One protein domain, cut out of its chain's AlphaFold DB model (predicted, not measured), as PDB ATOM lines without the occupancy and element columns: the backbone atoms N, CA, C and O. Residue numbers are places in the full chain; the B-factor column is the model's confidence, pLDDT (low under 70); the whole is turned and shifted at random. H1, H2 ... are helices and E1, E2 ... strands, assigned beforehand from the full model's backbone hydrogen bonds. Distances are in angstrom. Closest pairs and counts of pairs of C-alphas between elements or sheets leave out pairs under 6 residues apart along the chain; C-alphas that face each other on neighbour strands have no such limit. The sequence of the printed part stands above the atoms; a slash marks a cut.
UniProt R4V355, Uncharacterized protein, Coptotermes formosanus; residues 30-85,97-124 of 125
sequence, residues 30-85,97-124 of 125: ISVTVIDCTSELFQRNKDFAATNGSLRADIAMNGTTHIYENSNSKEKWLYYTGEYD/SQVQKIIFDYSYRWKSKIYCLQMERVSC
ATOM      1  N   ILE A  30     193.283 180.041 230.614       58.97
ATOM      2  CA  ILE A  30     192.757 180.101 231.977       58.97
ATOM      3  C   ILE A  30     191.257 179.844 231.895       58.97
ATOM      4  O   ILE A  30     190.503 180.677 231.393       58.97
ATOM      5  N   SER A  31     190.832 178.691 232.402       67.50
ATOM      6  CA  SER A  31     189.424 178.326 232.522       67.50
ATOM      7  C   SER A  31     188.923 178.686 233.917       67.50
ATOM      8  O   SER A  31     189.515 178.297 234.924       67.50
ATOM      9  N   VAL A  32     187.829 179.447 233.987       62.88
ATOM     10  CA  VAL A  32     187.177 179.820 235.249       62.88
ATOM     11  C   VAL A  32     185.812 179.154 235.305       62.88
ATOM     12  O   VAL A  32     184.948 179.424 234.473       62.88
ATOM     13  N   THR A  33     185.606 178.297 236.302       67.19
ATOM     14  CA  THR A  33     184.357 177.556 236.494       67.19
ATOM     15  C   THR A  33     183.855 177.744 237.920       67.19
ATOM     16  O   THR A  33     184.614 177.649 238.879       67.19
ATOM     17  N   VAL A  34     182.558 178.006 238.080       64.12
ATOM     18  CA  VAL A  34     181.907 177.990 239.396       64.12
ATOM     19  C   VAL A  34     181.348 176.591 239.620       64.12
ATOM     20  O   VAL A  34     180.475 176.152 238.872       64.12
ATOM     21  N   ILE A  35     181.844 175.899 240.641       69.50
ATOM     22  CA  ILE A  35     181.420 174.548 241.016       69.50
ATOM     23  C   ILE A  35     180.838 174.538 242.433       69.50
ATOM     24  O   ILE A  35     181.074 175.440 243.239       69.50
ATOM     25  N   ASP A  36     180.046 173.514 242.746       67.62
ATOM     26  CA  ASP A  36     179.711 173.225 244.142       67.62
ATOM     27  C   ASP A  36     180.989 172.782 244.868       67.62
ATOM     28  O   ASP A  36     181.744 171.969 244.333       67.62
ATOM     29  N   CYS A  37     181.243 173.289 246.076       64.31
ATOM     30  CA  CYS A  37     182.401 172.859 246.862       64.31
ATOM     31  C   CYS A  37     182.356 171.371 247.244       64.31
ATOM     32  O   CYS A  37     183.388 170.810 247.604       64.31
ATOM     33  N   THR A  38     181.193 170.716 247.162       66.19
ATOM     34  CA  THR A  38     181.064 169.262 247.358       66.19
ATOM     35  C   THR A  38     181.191 168.461 246.059       66.19
ATOM     36  O   THR A  38     180.935 167.260 246.051       66.19
ATOM     37  N   SER A  39     181.532 169.111 244.944       68.44
ATOM     38  CA  SER A  39     181.743 168.468 243.649       68.44
ATOM     39  C   SER A  39     182.877 167.437 243.715       68.44
ATOM     40  O   SER A  39     183.993 167.747 244.131       68.44
ATOM     41  N   GLU A  40     182.626 166.220 243.217       74.44
ATOM     42  CA  GLU A  40     183.639 165.154 243.094       74.44
ATOM     43  C   GLU A  40     184.832 165.541 242.203       74.44
ATOM     44  O   GLU A  40     185.876 164.885 242.233       74.44
ATOM     45  N   LEU A  41     184.692 166.600 241.398       69.75
ATOM     46  CA  LEU A  41     185.731 167.084 240.492       69.75
ATOM     47  C   LEU A  41     187.024 167.449 241.242       69.75
ATOM     48  O   LEU A  41     188.117 167.150 240.760       69.75
ATOM     49  N   PHE A  42     186.890 168.036 242.438       67.94
ATOM     50  CA  PHE A  42     188.018 168.415 243.290       67.94
ATOM     51  C   PHE A  42     188.849 167.193 243.692       67.94
ATOM     52  O   PHE A  42     190.052 167.137 243.429       67.94
ATOM     53  N   GLN A  43     188.188 166.189 244.280       72.44
ATOM     54  CA  GLN A  43     188.866 164.982 244.754       72.44
ATOM     55  C   GLN A  43     189.523 164.246 243.592       72.44
ATOM     56  O   GLN A  43     190.698 163.919 243.666       72.44
ATOM     57  N   ARG A  44     188.831 164.131 242.454       80.38
ATOM     58  CA  ARG A  44     189.374 163.473 241.261       80.38
ATOM     59  C   ARG A  44     190.677 164.103 240.765       80.38
ATOM     60  O   ARG A  44     191.611 163.385 240.414       80.38
ATOM     61  N   ASN A  45     190.747 165.433 240.719       76.88
ATOM     62  CA  ASN A  45     191.946 166.130 240.256       76.88
ATOM     63  C   ASN A  45     193.114 165.978 241.244       76.88
ATOM     64  O   ASN A  45     194.257 165.823 240.806       76.88
ATOM     65  N   LYS A  46     192.835 166.009 242.551       78.25
ATOM     66  CA  LYS A  46     193.829 165.776 243.607       78.25
ATOM     67  C   LYS A  46     194.328 164.329 243.596       78.25
ATOM     68  O   LYS A  46     195.535 164.105 243.608       78.25
ATOM     69  N   ASP A  47     193.417 163.366 243.498       84.19
ATOM     70  CA  ASP A  47     193.710 161.932 243.449       84.19
ATOM     71  C   ASP A  47     194.562 161.577 242.230       84.19
ATOM     72  O   ASP A  47     195.514 160.800 242.333       84.19
ATOM     73  N   PHE A  48     194.282 162.193 241.075       83.06
ATOM     74  CA  PHE A  48     195.094 162.007 239.877       83.06
ATOM     75  C   PHE A  48     196.545 162.464 240.089       83.06
ATOM     76  O   PHE A  48     197.471 161.719 239.764       83.06
ATOM     77  N   ALA A  49     196.766 163.649 240.668       82.12
ATOM     78  CA  ALA A  49     198.117 164.142 240.946       82.12
ATOM     79  C   ALA A  49     198.823 163.359 242.059       82.12
ATOM     80  O   ALA A  49     200.025 163.131 241.971       82.12
ATOM     81  N   ALA A  50     198.086 162.893 243.070       81.12
ATOM     82  CA  ALA A  50     198.620 162.012 244.106       81.12
ATOM     83  C   ALA A  50     198.993 160.620 243.563       81.12
ATOM     84  O   ALA A  50     199.912 159.991 244.072       81.12
ATOM     85  N   THR A  51     198.303 160.146 242.521       84.94
ATOM     86  CA  THR A  51     198.611 158.871 241.850       84.94
ATOM     87  C   THR A  51     199.824 158.991 240.924       84.94
ATOM     88  O   THR A  51     200.633 158.071 240.843       84.94
ATOM     89  N   ASN A  52     199.961 160.119 240.219       82.25
ATOM     90  CA  ASN A  52     201.011 160.337 239.212       82.25
ATOM     91  C   ASN A  52     202.225 161.126 239.734       82.25
ATOM     92  O   ASN A  52     203.185 161.364 239.000       82.25
ATOM     93  N   GLY A  53     202.196 161.542 240.995       80.38
ATOM     94  CA  GLY A  53     203.229 162.350 241.620       80.38
ATOM     95  C   GLY A  53     203.330 162.080 243.113       80.38
ATOM     96  O   GLY A  53     202.606 161.274 243.685       80.38
ATOM     97  N   SER A  54     204.271 162.748 243.767       82.25
ATOM     98  CA  SER A  54     204.438 162.708 245.218       82.25
ATOM     99  C   SER A  54     204.212 164.093 245.798       82.25
ATOM    100  O   SER A  54     204.631 165.092 245.210       82.25
ATOM    101  N   LEU A  55     203.565 164.155 246.960       82.06
ATOM    102  CA  LEU A  55     203.411 165.405 247.695       82.06
ATOM    103  C   LEU A  55     204.796 165.917 248.109       82.06
ATOM    104  O   LEU A  55     205.556 165.215 248.778       82.06
ATOM    105  N   ARG A  56     205.139 167.129 247.676       80.50
ATOM    106  CA  ARG A  56     206.439 167.763 247.940       80.50
ATOM    107  C   ARG A  56     206.376 168.847 248.988       80.50
ATOM    108  O   ARG A  56     207.347 169.035 249.715       80.50
ATOM    109  N   ALA A  57     205.273 169.580 249.026       72.88
ATOM    110  CA  ALA A  57     205.098 170.676 249.953       72.88
ATOM    111  C   ALA A  57     203.622 170.862 250.285       72.88
ATOM    112  O   ALA A  57     202.772 170.818 249.392       72.88
ATOM    113  N   ASP A  58     203.386 171.139 251.563       76.25
ATOM    114  CA  ASP A  58     202.143 171.675 252.092       76.25
ATOM    115  C   ASP A  58     202.427 173.058 252.659       76.25
ATOM    116  O   ASP A  58     203.320 173.230 253.493       76.25
ATOM    117  N   ILE A  59     201.677 174.052 252.196       70.75
ATOM    118  CA  ILE A  59     201.827 175.434 252.649       70.75
ATOM    119  C   ILE A  59     200.484 175.902 253.197       70.75
ATOM    120  O   ILE A  59     199.493 175.956 252.468       70.75
ATOM    121  N   ALA A  60     200.459 176.243 254.485       66.69
ATOM    122  CA  ALA A  60     199.294 176.829 255.132       66.69
ATOM    123  C   ALA A  60     199.310 178.357 254.959       66.69
ATOM    124  O   ALA A  60     200.215 179.033 255.445       66.69
ATOM    125  N   MET A  61     198.313 178.896 254.255       59.34
ATOM    126  CA  MET A  61     198.171 180.323 253.931       59.34
ATOM    127  C   MET A  61     196.691 180.714 253.826       59.34
ATOM    128  O   MET A  61     196.150 180.740 252.726       59.34
ATOM    129  N   ASN A  62     196.003 180.942 254.956       61.72
ATOM    130  CA  ASN A  62     194.531 181.138 255.014       61.72
ATOM    131  C   ASN A  62     193.710 180.032 254.293       61.72
ATOM    132  O   ASN A  62     192.520 180.155 254.012       61.72
ATOM    133  N   GLY A  63     194.373 178.907 254.049       68.94
ATOM    134  CA  GLY A  63     194.024 177.817 253.158       68.94
ATOM    135  C   GLY A  63     195.196 176.837 253.126       68.94
ATOM    136  O   GLY A  63     196.191 177.024 253.829       68.94
ATOM    137  N   THR A  64     195.092 175.790 252.322       71.31
ATOM    138  CA  THR A  64     196.139 174.787 252.135       71.31
ATOM    139  C   THR A  64     196.526 174.732 250.667       71.31
ATOM    140  O   THR A  64     195.679 174.524 249.800       71.31
ATOM    141  N   THR A  65     197.814 174.906 250.389       75.19
ATOM    142  CA  THR A  65     198.389 174.632 249.071       75.19
ATOM    143  C   THR A  65     199.097 173.293 249.107       75.19
ATOM    144  O   THR A  65     200.023 173.125 249.896       75.19
ATOM    145  N   HIS A  66     198.703 172.386 248.223       81.81
ATOM    146  CA  HIS A  66     199.382 171.124 247.970       81.81
ATOM    147  C   HIS A  66     200.176 171.224 246.667       81.81
ATOM    148  O   HIS A  66     199.635 171.610 245.624       81.81
ATOM    149  N   ILE A  67     201.451 170.843 246.715       78.31
ATOM    150  CA  ILE A  67     202.307 170.746 245.530       78.31
ATOM    151  C   ILE A  67     202.667 169.282 245.310       78.31
ATOM    152  O   ILE A  67     203.395 168.693 246.111       78.31
ATOM    153  N   TYR A  68     202.190 168.716 244.205       84.00
ATOM    154  CA  TYR A  68     202.567 167.381 243.754       84.00
ATOM    155  C   TYR A  68     203.617 167.492 242.654       84.00
ATOM    156  O   TYR A  68     203.500 168.332 241.762       84.00
ATOM    157  N   GLU A  69     204.639 166.644 242.705       82.00
ATOM    158  CA  GLU A  69     205.687 166.575 241.685       82.00
ATOM    159  C   GLU A  69     205.843 165.142 241.190       82.00
ATOM    160  O   GLU A  69     205.939 164.205 241.987       82.00
ATOM    161  N   ASN A  70     205.906 164.977 239.872       80.44
ATOM    162  CA  ASN A  70     206.296 163.711 239.273       80.44
ATOM    163  C   ASN A  70     207.820 163.563 239.343       80.44
ATOM    164  O   ASN A  70     208.573 164.348 238.758       80.44
ATOM    165  N   SER A  71     208.269 162.518 240.038       68.00
ATOM    166  CA  SER A  71     209.678 162.174 240.251       68.00
ATOM    167  C   SER A  71     210.497 162.076 238.959       68.00
ATOM    168  O   SER A  71     211.708 162.285 238.993       68.00
ATOM    169  N   ASN A  72     209.846 161.768 237.831       71.25
ATOM    170  CA  ASN A  72     210.511 161.432 236.574       71.25
ATOM    171  C   ASN A  72     210.496 162.562 235.532       71.25
ATOM    172  O   ASN A  72     211.363 162.579 234.661       71.25
ATOM    173  N   SER A  73     209.548 163.503 235.600       65.06
ATOM    174  CA  SER A  73     209.328 164.504 234.541       65.06
ATOM    175  C   SER A  73     209.554 165.956 234.975       65.06
ATOM    176  O   SER A  73     209.483 166.850 234.136       65.06
ATOM    177  N   LYS A  74     209.846 166.213 236.263       67.62
ATOM    178  CA  LYS A  74     209.880 167.571 236.860       67.62
ATOM    179  C   LYS A  74     208.562 168.346 236.698       67.62
ATOM    180  O   LYS A  74     208.510 169.538 237.001       67.62
ATOM    181  N   GLU A  75     207.505 167.687 236.229       73.06
ATOM    182  CA  GLU A  75     206.173 168.260 236.108       73.06
ATOM    183  C   GLU A  75     205.583 168.427 237.500       73.06
ATOM    184  O   GLU A  75     205.668 167.535 238.354       73.06
ATOM    185  N   LYS A  76     204.993 169.597 237.724       77.75
ATOM    186  CA  LYS A  76     204.371 169.947 238.995       77.75
ATOM    187  C   LYS A  76     202.891 170.233 238.791       77.75
ATOM    188  O   LYS A  76     202.502 170.834 237.787       77.75
ATOM    189  N   TRP A  77     202.092 169.854 239.780       82.75
ATOM    190  CA  TRP A  77     200.690 170.234 239.907       82.75
ATOM    191  C   TRP A  77     200.505 171.010 241.207       82.75
ATOM    192  O   TRP A  77     200.934 170.559 242.274       82.75
ATOM    193  N   LEU A  78     199.880 172.181 241.109       77.31
ATOM    194  CA  LEU A  78     199.627 173.059 242.250       77.31
ATOM    195  C   LEU A  78     198.125 173.121 242.514       77.31
ATOM    196  O   LEU A  78     197.363 173.522 241.635       77.31
ATOM    197  N   TYR A  79     197.724 172.749 243.728       78.81
ATOM    198  CA  TYR A  79     196.334 172.768 244.178       78.81
ATOM    199  C   TYR A  79     196.209 173.650 245.410       78.81
ATOM    200  O   TYR A  79     196.749 173.316 246.463       78.81
ATOM    201  N   TYR A  80     195.490 174.758 245.294       73.56
ATOM    202  CA  TYR A  80     195.137 175.604 246.429       73.56
ATOM    203  C   TYR A  80     193.682 175.367 246.828       73.56
ATOM    204  O   TYR A  80     192.794 175.432 245.980       73.56
ATOM    205  N   THR A  81     193.441 175.153 248.120       72.62
ATOM    206  CA  THR A  81     192.102 175.079 248.706       72.62
ATOM    207  C   THR A  81     192.008 175.993 249.922       72.62
ATOM    208  O   THR A  81     192.785 175.867 250.865       72.62
ATOM    209  N   GLY A  82     191.073 176.940 249.925       67.69
ATOM    210  CA  GLY A  82     190.845 177.790 251.094       67.69
ATOM    211  C   GLY A  82     190.198 179.127 250.775       67.69
ATOM    212  O   GLY A  82     189.740 179.375 249.657       67.69
ATOM    213  N   GLU A  83     190.183 180.008 251.770       60.94
ATOM    214  CA  GLU A  83     189.689 181.373 251.618       60.94
ATOM    215  C   GLU A  83     190.868 182.276 251.250       60.94
ATOM    216  O   GLU A  83     191.872 182.340 251.956       60.94
ATOM    217  N   TYR A  84     190.797 182.943 250.098       53.84
ATOM    218  CA  TYR A  84     191.850 183.870 249.695       53.84
ATOM    219  C   TYR A  84     191.601 185.227 250.335       53.84
ATOM    220  O   TYR A  84     190.642 185.918 249.988       53.84
ATOM    221  N   ASP A  85     192.480 185.622 251.249       47.06
ATOM    222  CA  ASP A  85     192.537 187.007 251.686       47.06
ATOM    223  C   ASP A  85     193.423 187.782 250.707       47.06
ATOM    224  O   ASP A  85     194.647 187.640 250.696       47.06
ATOM    225  N   SER A  97     207.832 177.687 237.154       55.88
ATOM    226  CA  SER A  97     208.061 177.623 235.700       55.88
ATOM    227  C   SER A  97     207.830 176.245 235.056       55.88
ATOM    228  O   SER A  97     207.786 176.155 233.835       55.88
ATOM    229  N   GLN A  98     207.670 175.181 235.851       63.12
ATOM    230  CA  GLN A  98     207.437 173.796 235.405       63.12
ATOM    231  C   GLN A  98     206.067 173.245 235.835       63.12
ATOM    232  O   GLN A  98     205.842 172.033 235.839       63.12
ATOM    233  N   VAL A  99     205.151 174.120 236.254       67.88
ATOM    234  CA  VAL A  99     203.805 173.706 236.656       67.88
ATOM    235  C   VAL A  99     202.933 173.531 235.415       67.88
ATOM    236  O   VAL A  99     202.640 174.498 234.717       67.88
ATOM    237  N   GLN A 100     202.502 172.297 235.153       72.88
ATOM    238  CA  GLN A 100     201.628 171.992 234.014       72.88
ATOM    239  C   GLN A 100     200.177 172.379 234.271       72.88
ATOM    240  O   GLN A 100     199.461 172.763 233.344       72.88
ATOM    241  N   LYS A 101     199.754 172.275 235.534       74.69
ATOM    242  CA  LYS A 101     198.392 172.567 235.957       74.69
ATOM    243  C   LYS A 101     198.386 173.300 237.287       74.69
ATOM    244  O   LYS A 101     198.967 172.830 238.268       74.69
ATOM    245  N   ILE A 102     197.693 174.431 237.313       72.88
ATOM    246  CA  ILE A 102     197.385 175.156 238.543       72.88
ATOM    247  C   ILE A 102     195.877 175.139 238.728       72.88
ATOM    248  O   ILE A 102     195.158 175.575 237.831       72.88
ATOM    249  N   ILE A 103     195.414 174.656 239.878       75.00
ATOM    250  CA  ILE A 103     194.017 174.745 240.287       75.00
ATOM    251  C   ILE A 103     193.934 175.590 241.553       75.00
ATOM    252  O   ILE A 103     194.547 175.270 242.574       75.00
ATOM    253  N   PHE A 104     193.160 176.665 241.477       70.00
ATOM    254  CA  PHE A 104     192.768 177.455 242.634       70.00
ATOM    255  C   PHE A 104     191.288 177.245 242.901       70.00
ATOM    256  O   PHE A 104     190.476 177.628 242.063       70.00
ATOM    257  N   ASP A 105     190.956 176.690 244.063       70.75
ATOM    258  CA  ASP A 105     189.582 176.536 244.525       70.75
ATOM    259  C   ASP A 105     189.307 177.482 245.693       70.75
ATOM    260  O   ASP A 105     189.783 177.281 246.815       70.75
ATOM    261  N   TYR A 106     188.512 178.519 245.422       70.56
ATOM    262  CA  TYR A 106     188.088 179.479 246.439       70.56
ATOM    263  C   TYR A 106     186.672 179.200 246.887       70.56
ATOM    264  O   TYR A 106     185.731 179.386 246.112       70.56
ATOM    265  N   SER A 107     186.499 178.848 248.155       67.56
ATOM    266  CA  SER A 107     185.167 178.800 248.738       67.56
ATOM    267  C   SER A 107     184.674 180.214 249.038       67.56
ATOM    268  O   SER A 107     185.325 180.968 249.757       67.56
ATOM    269  N   TYR A 108     183.494 180.568 248.542       61.22
ATOM    270  CA  TYR A 108     182.771 181.764 248.946       61.22
ATOM    271  C   TYR A 108     181.341 181.405 249.340       61.22
ATOM    272  O   TYR A 108     180.701 180.518 248.771       61.22
ATOM    273  N   ARG A 109     180.807 182.105 250.340       56.06
ATOM    274  CA  ARG A 109     179.432 181.899 250.798       56.06
ATOM    275  C   ARG A 109     178.495 182.872 250.091       56.06
ATOM    276  O   ARG A 109     178.674 184.084 250.175       56.06
ATOM    277  N   TRP A 110     177.448 182.355 249.452       49.25
ATOM    278  CA  TRP A 110     176.343 183.165 248.936       49.25
ATOM    279  C   TRP A 110     175.020 182.629 249.486       49.25
ATOM    280  O   TRP A 110     174.613 181.501 249.210       49.25
ATOM    281  N   LYS A 111     174.327 183.464 250.274       73.25
ATOM    282  CA  LYS A 111     173.153 183.073 251.075       73.25
ATOM    283  C   LYS A 111     173.554 181.954 252.052       73.25
ATOM    284  O   LYS A 111     174.533 182.107 252.773       73.25
ATOM    285  N   SER A 112     172.810 180.848 252.077       65.75
ATOM    286  CA  SER A 112     173.067 179.663 252.901       65.75
ATOM    287  C   SER A 112     173.913 178.590 252.202       65.75
ATOM    288  O   SER A 112     174.047 177.494 252.738       65.75
ATOM    289  N   LYS A 113     174.464 178.869 251.012       58.00
ATOM    290  CA  LYS A 113     175.243 177.908 250.220       58.00
ATOM    291  C   LYS A 113     176.703 178.342 250.093       58.00
ATOM    292  O   LYS A 113     176.995 179.540 250.048       58.00
ATOM    293  N   ILE A 114     177.600 177.362 250.046       63.81
ATOM    294  CA  ILE A 114     179.036 177.551 249.823       63.81
ATOM    295  C   ILE A 114     179.324 177.135 248.381       63.81
ATOM    296  O   ILE A 114     178.930 176.052 247.961       63.81
ATOM    297  N   TYR A 115     179.964 178.017 247.627       65.25
ATOM    298  CA  TYR A 115     180.330 177.818 246.230       65.25
ATOM    299  C   TYR A 115     181.841 177.865 246.099       65.25
ATOM    300  O   TYR A 115     182.479 178.640 246.808       65.25
ATOM    301  N   CYS A 116     182.399 177.067 245.196       68.06
ATOM    302  CA  CYS A 116     183.824 177.058 244.917       68.06
ATOM    303  C   CYS A 116     184.071 177.669 243.537       68.06
ATOM    304  O   CYS A 116     183.490 177.245 242.538       68.06
ATOM    305  N   LEU A 117     184.895 178.712 243.481       65.44
ATOM    306  CA  LEU A 117     185.408 179.239 242.224       65.44
ATOM    307  C   LEU A 117     186.680 178.467 241.891       65.44
ATOM    308  O   LEU A 117     187.698 178.687 242.545       65.44
ATOM    309  N   GLN A 118     186.601 177.598 240.887       70.38
ATOM    310  CA  GLN A 118     187.750 176.888 240.353       70.38
ATOM    311  C   GLN A 118     188.367 177.722 239.230       70.38
ATOM    312  O   GLN A 118     187.720 178.000 238.216       70.38
ATOM    313  N   MET A 119     189.628 178.105 239.392       68.88
ATOM    314  CA  MET A 119     190.440 178.649 238.307       68.88
ATOM    315  C   MET A 119     191.487 177.618 237.933       68.88
ATOM    316  O   MET A 119     192.326 177.249 238.753       68.88
ATOM    317  N   GLU A 120     191.430 177.165 236.692       70.50
ATOM    318  CA  GLU A 120     192.358 176.202 236.134       70.50
ATOM    319  C   GLU A 120     193.243 176.901 235.106       70.50
ATOM    320  O   GLU A 120     192.750 177.477 234.137       70.50
ATOM    321  N   ARG A 121     194.558 176.841 235.312       68.69
ATOM    322  CA  ARG A 121     195.548 177.194 234.293       68.69
ATOM    323  C   ARG A 121     196.196 175.914 233.799       68.69
ATOM    324  O   ARG A 121     196.776 175.184 234.606       68.69
ATOM    325  N   VAL A 122     196.141 175.690 232.489       64.31
ATOM    326  CA  VAL A 122     196.834 174.583 231.821       64.31
ATOM    327  C   VAL A 122     197.907 175.162 230.906       64.31
ATOM    328  O   VAL A 122     197.657 176.108 230.159       64.31
ATOM    329  N   SER A 123     199.121 174.621 230.986       59.66
ATOM    330  CA  SER A 123     200.154 174.918 229.995       59.66
ATOM    331  C   SER A 123     199.854 174.141 228.716       59.66
ATOM    332  O   SER A 123     199.889 172.913 228.727       59.66
ATOM    333  N   CYS A 124     199.557 174.842 227.621       48.59
ATOM    334  CA  CYS A 124     199.494 174.232 226.297       48.59
ATOM    335  C   CYS A 124     200.932 174.040 225.793       48.59
ATOM    336  O   CYS A 124     201.661 175.023 225.662       48.59
TER     337      CYS A 124
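Overview. This is residues 30 to 85 and 97 to 124 of the 125 residues of an uncharacterized protein of Coptotermes formosanus (UniProt R4V355). One twisted sheet of six strands makes a wall, and a single helix, H1, packs slantwise over one of its faces; no named element covers the other face. The long hairpin E5 and E6 reaches one end of the longest axis at Lys 111, and the link between E3 and E4 reaches the other at Asn 72. The printed part has 84 residues, with one named helix and six named strands in the order E1 H1 E2 E3 E4 E5 E6; the sheet runs E1 E6 E5 E4 E3 E2 and is mixed. The class is mixed, helices and strands, and the whole is compact, with a radius of gyration of the C-alphas of 13.1 A, yet elongated, spanning 45 by 27 by 22 A.

Along the chain. E1, residues 30 to 36, begins at C-alpha 30 (192.757, 180.101, 231.977) and is 19.1 A long. H1, residues 40 to 52, measures 18.4 A and begins at C-alpha 40 (183.639, 165.154, 243.094). E2, residues 54 to 60, E3, residues 63 to 69, and E4, residues 76 to 82, measure 18.0 A, 19.9 A and 19.8 A. E5, residues 99 to 110, measures 31.5 A. E6, residues 113 to 123, measures 32.2 A and ends at C-alpha 123 (200.154, 174.918, 229.995).

Arrangement. Edge strand E1 is antiparallel to E6, with N 33 and O 118 2.9 A apart, within hydrogen-bond range. E6 and E5 form an antiparallel hairpin, with N 104 and O 119 at 2.9 A. E5 and E4 are parallel, at 10 degrees, with N 80 and O 103 at 2.9 A. E2, E3 and E4 form a meander, each strand the antiparallel neighbour of the one before; N 66 and O 79 are 2.8 A apart between E3 and E4, and N 56 and O 67 are 2.8 A apart between E2 and E3. E1 and E2, the two edge strands, are apart. H1 is on the sheet at a height of 8.8 A, in two layers, a helix on one face of a sheet. It lies over E5 and E4, and only just not over E3, on which 2 of its 13 C-alphas fall. It runs slantwise to the strands, at 33 degrees to E4 on the local plane. The closest C-alphas of H1 and E3 are those of Ala 49 and Tyr 68, 6.2 A apart. In H1 every O i to N i+4 pair is within hydrogen-bond range.

Size, cuts and confidence. The two C-alphas farthest apart, those of Asn 72 and Lys 111, are 45.5 A apart. Residues 86 to 96 are not printed, and C-alphas 85 and 97 are 24.2 A apart across the cut. Of the links that are printed whole, that from E3 to E4 is short and the others are tight. The mean pLDDT of the printed part is 70.3, and 41 residues are under 70, among them residues 30 to 39 and 112 to 117.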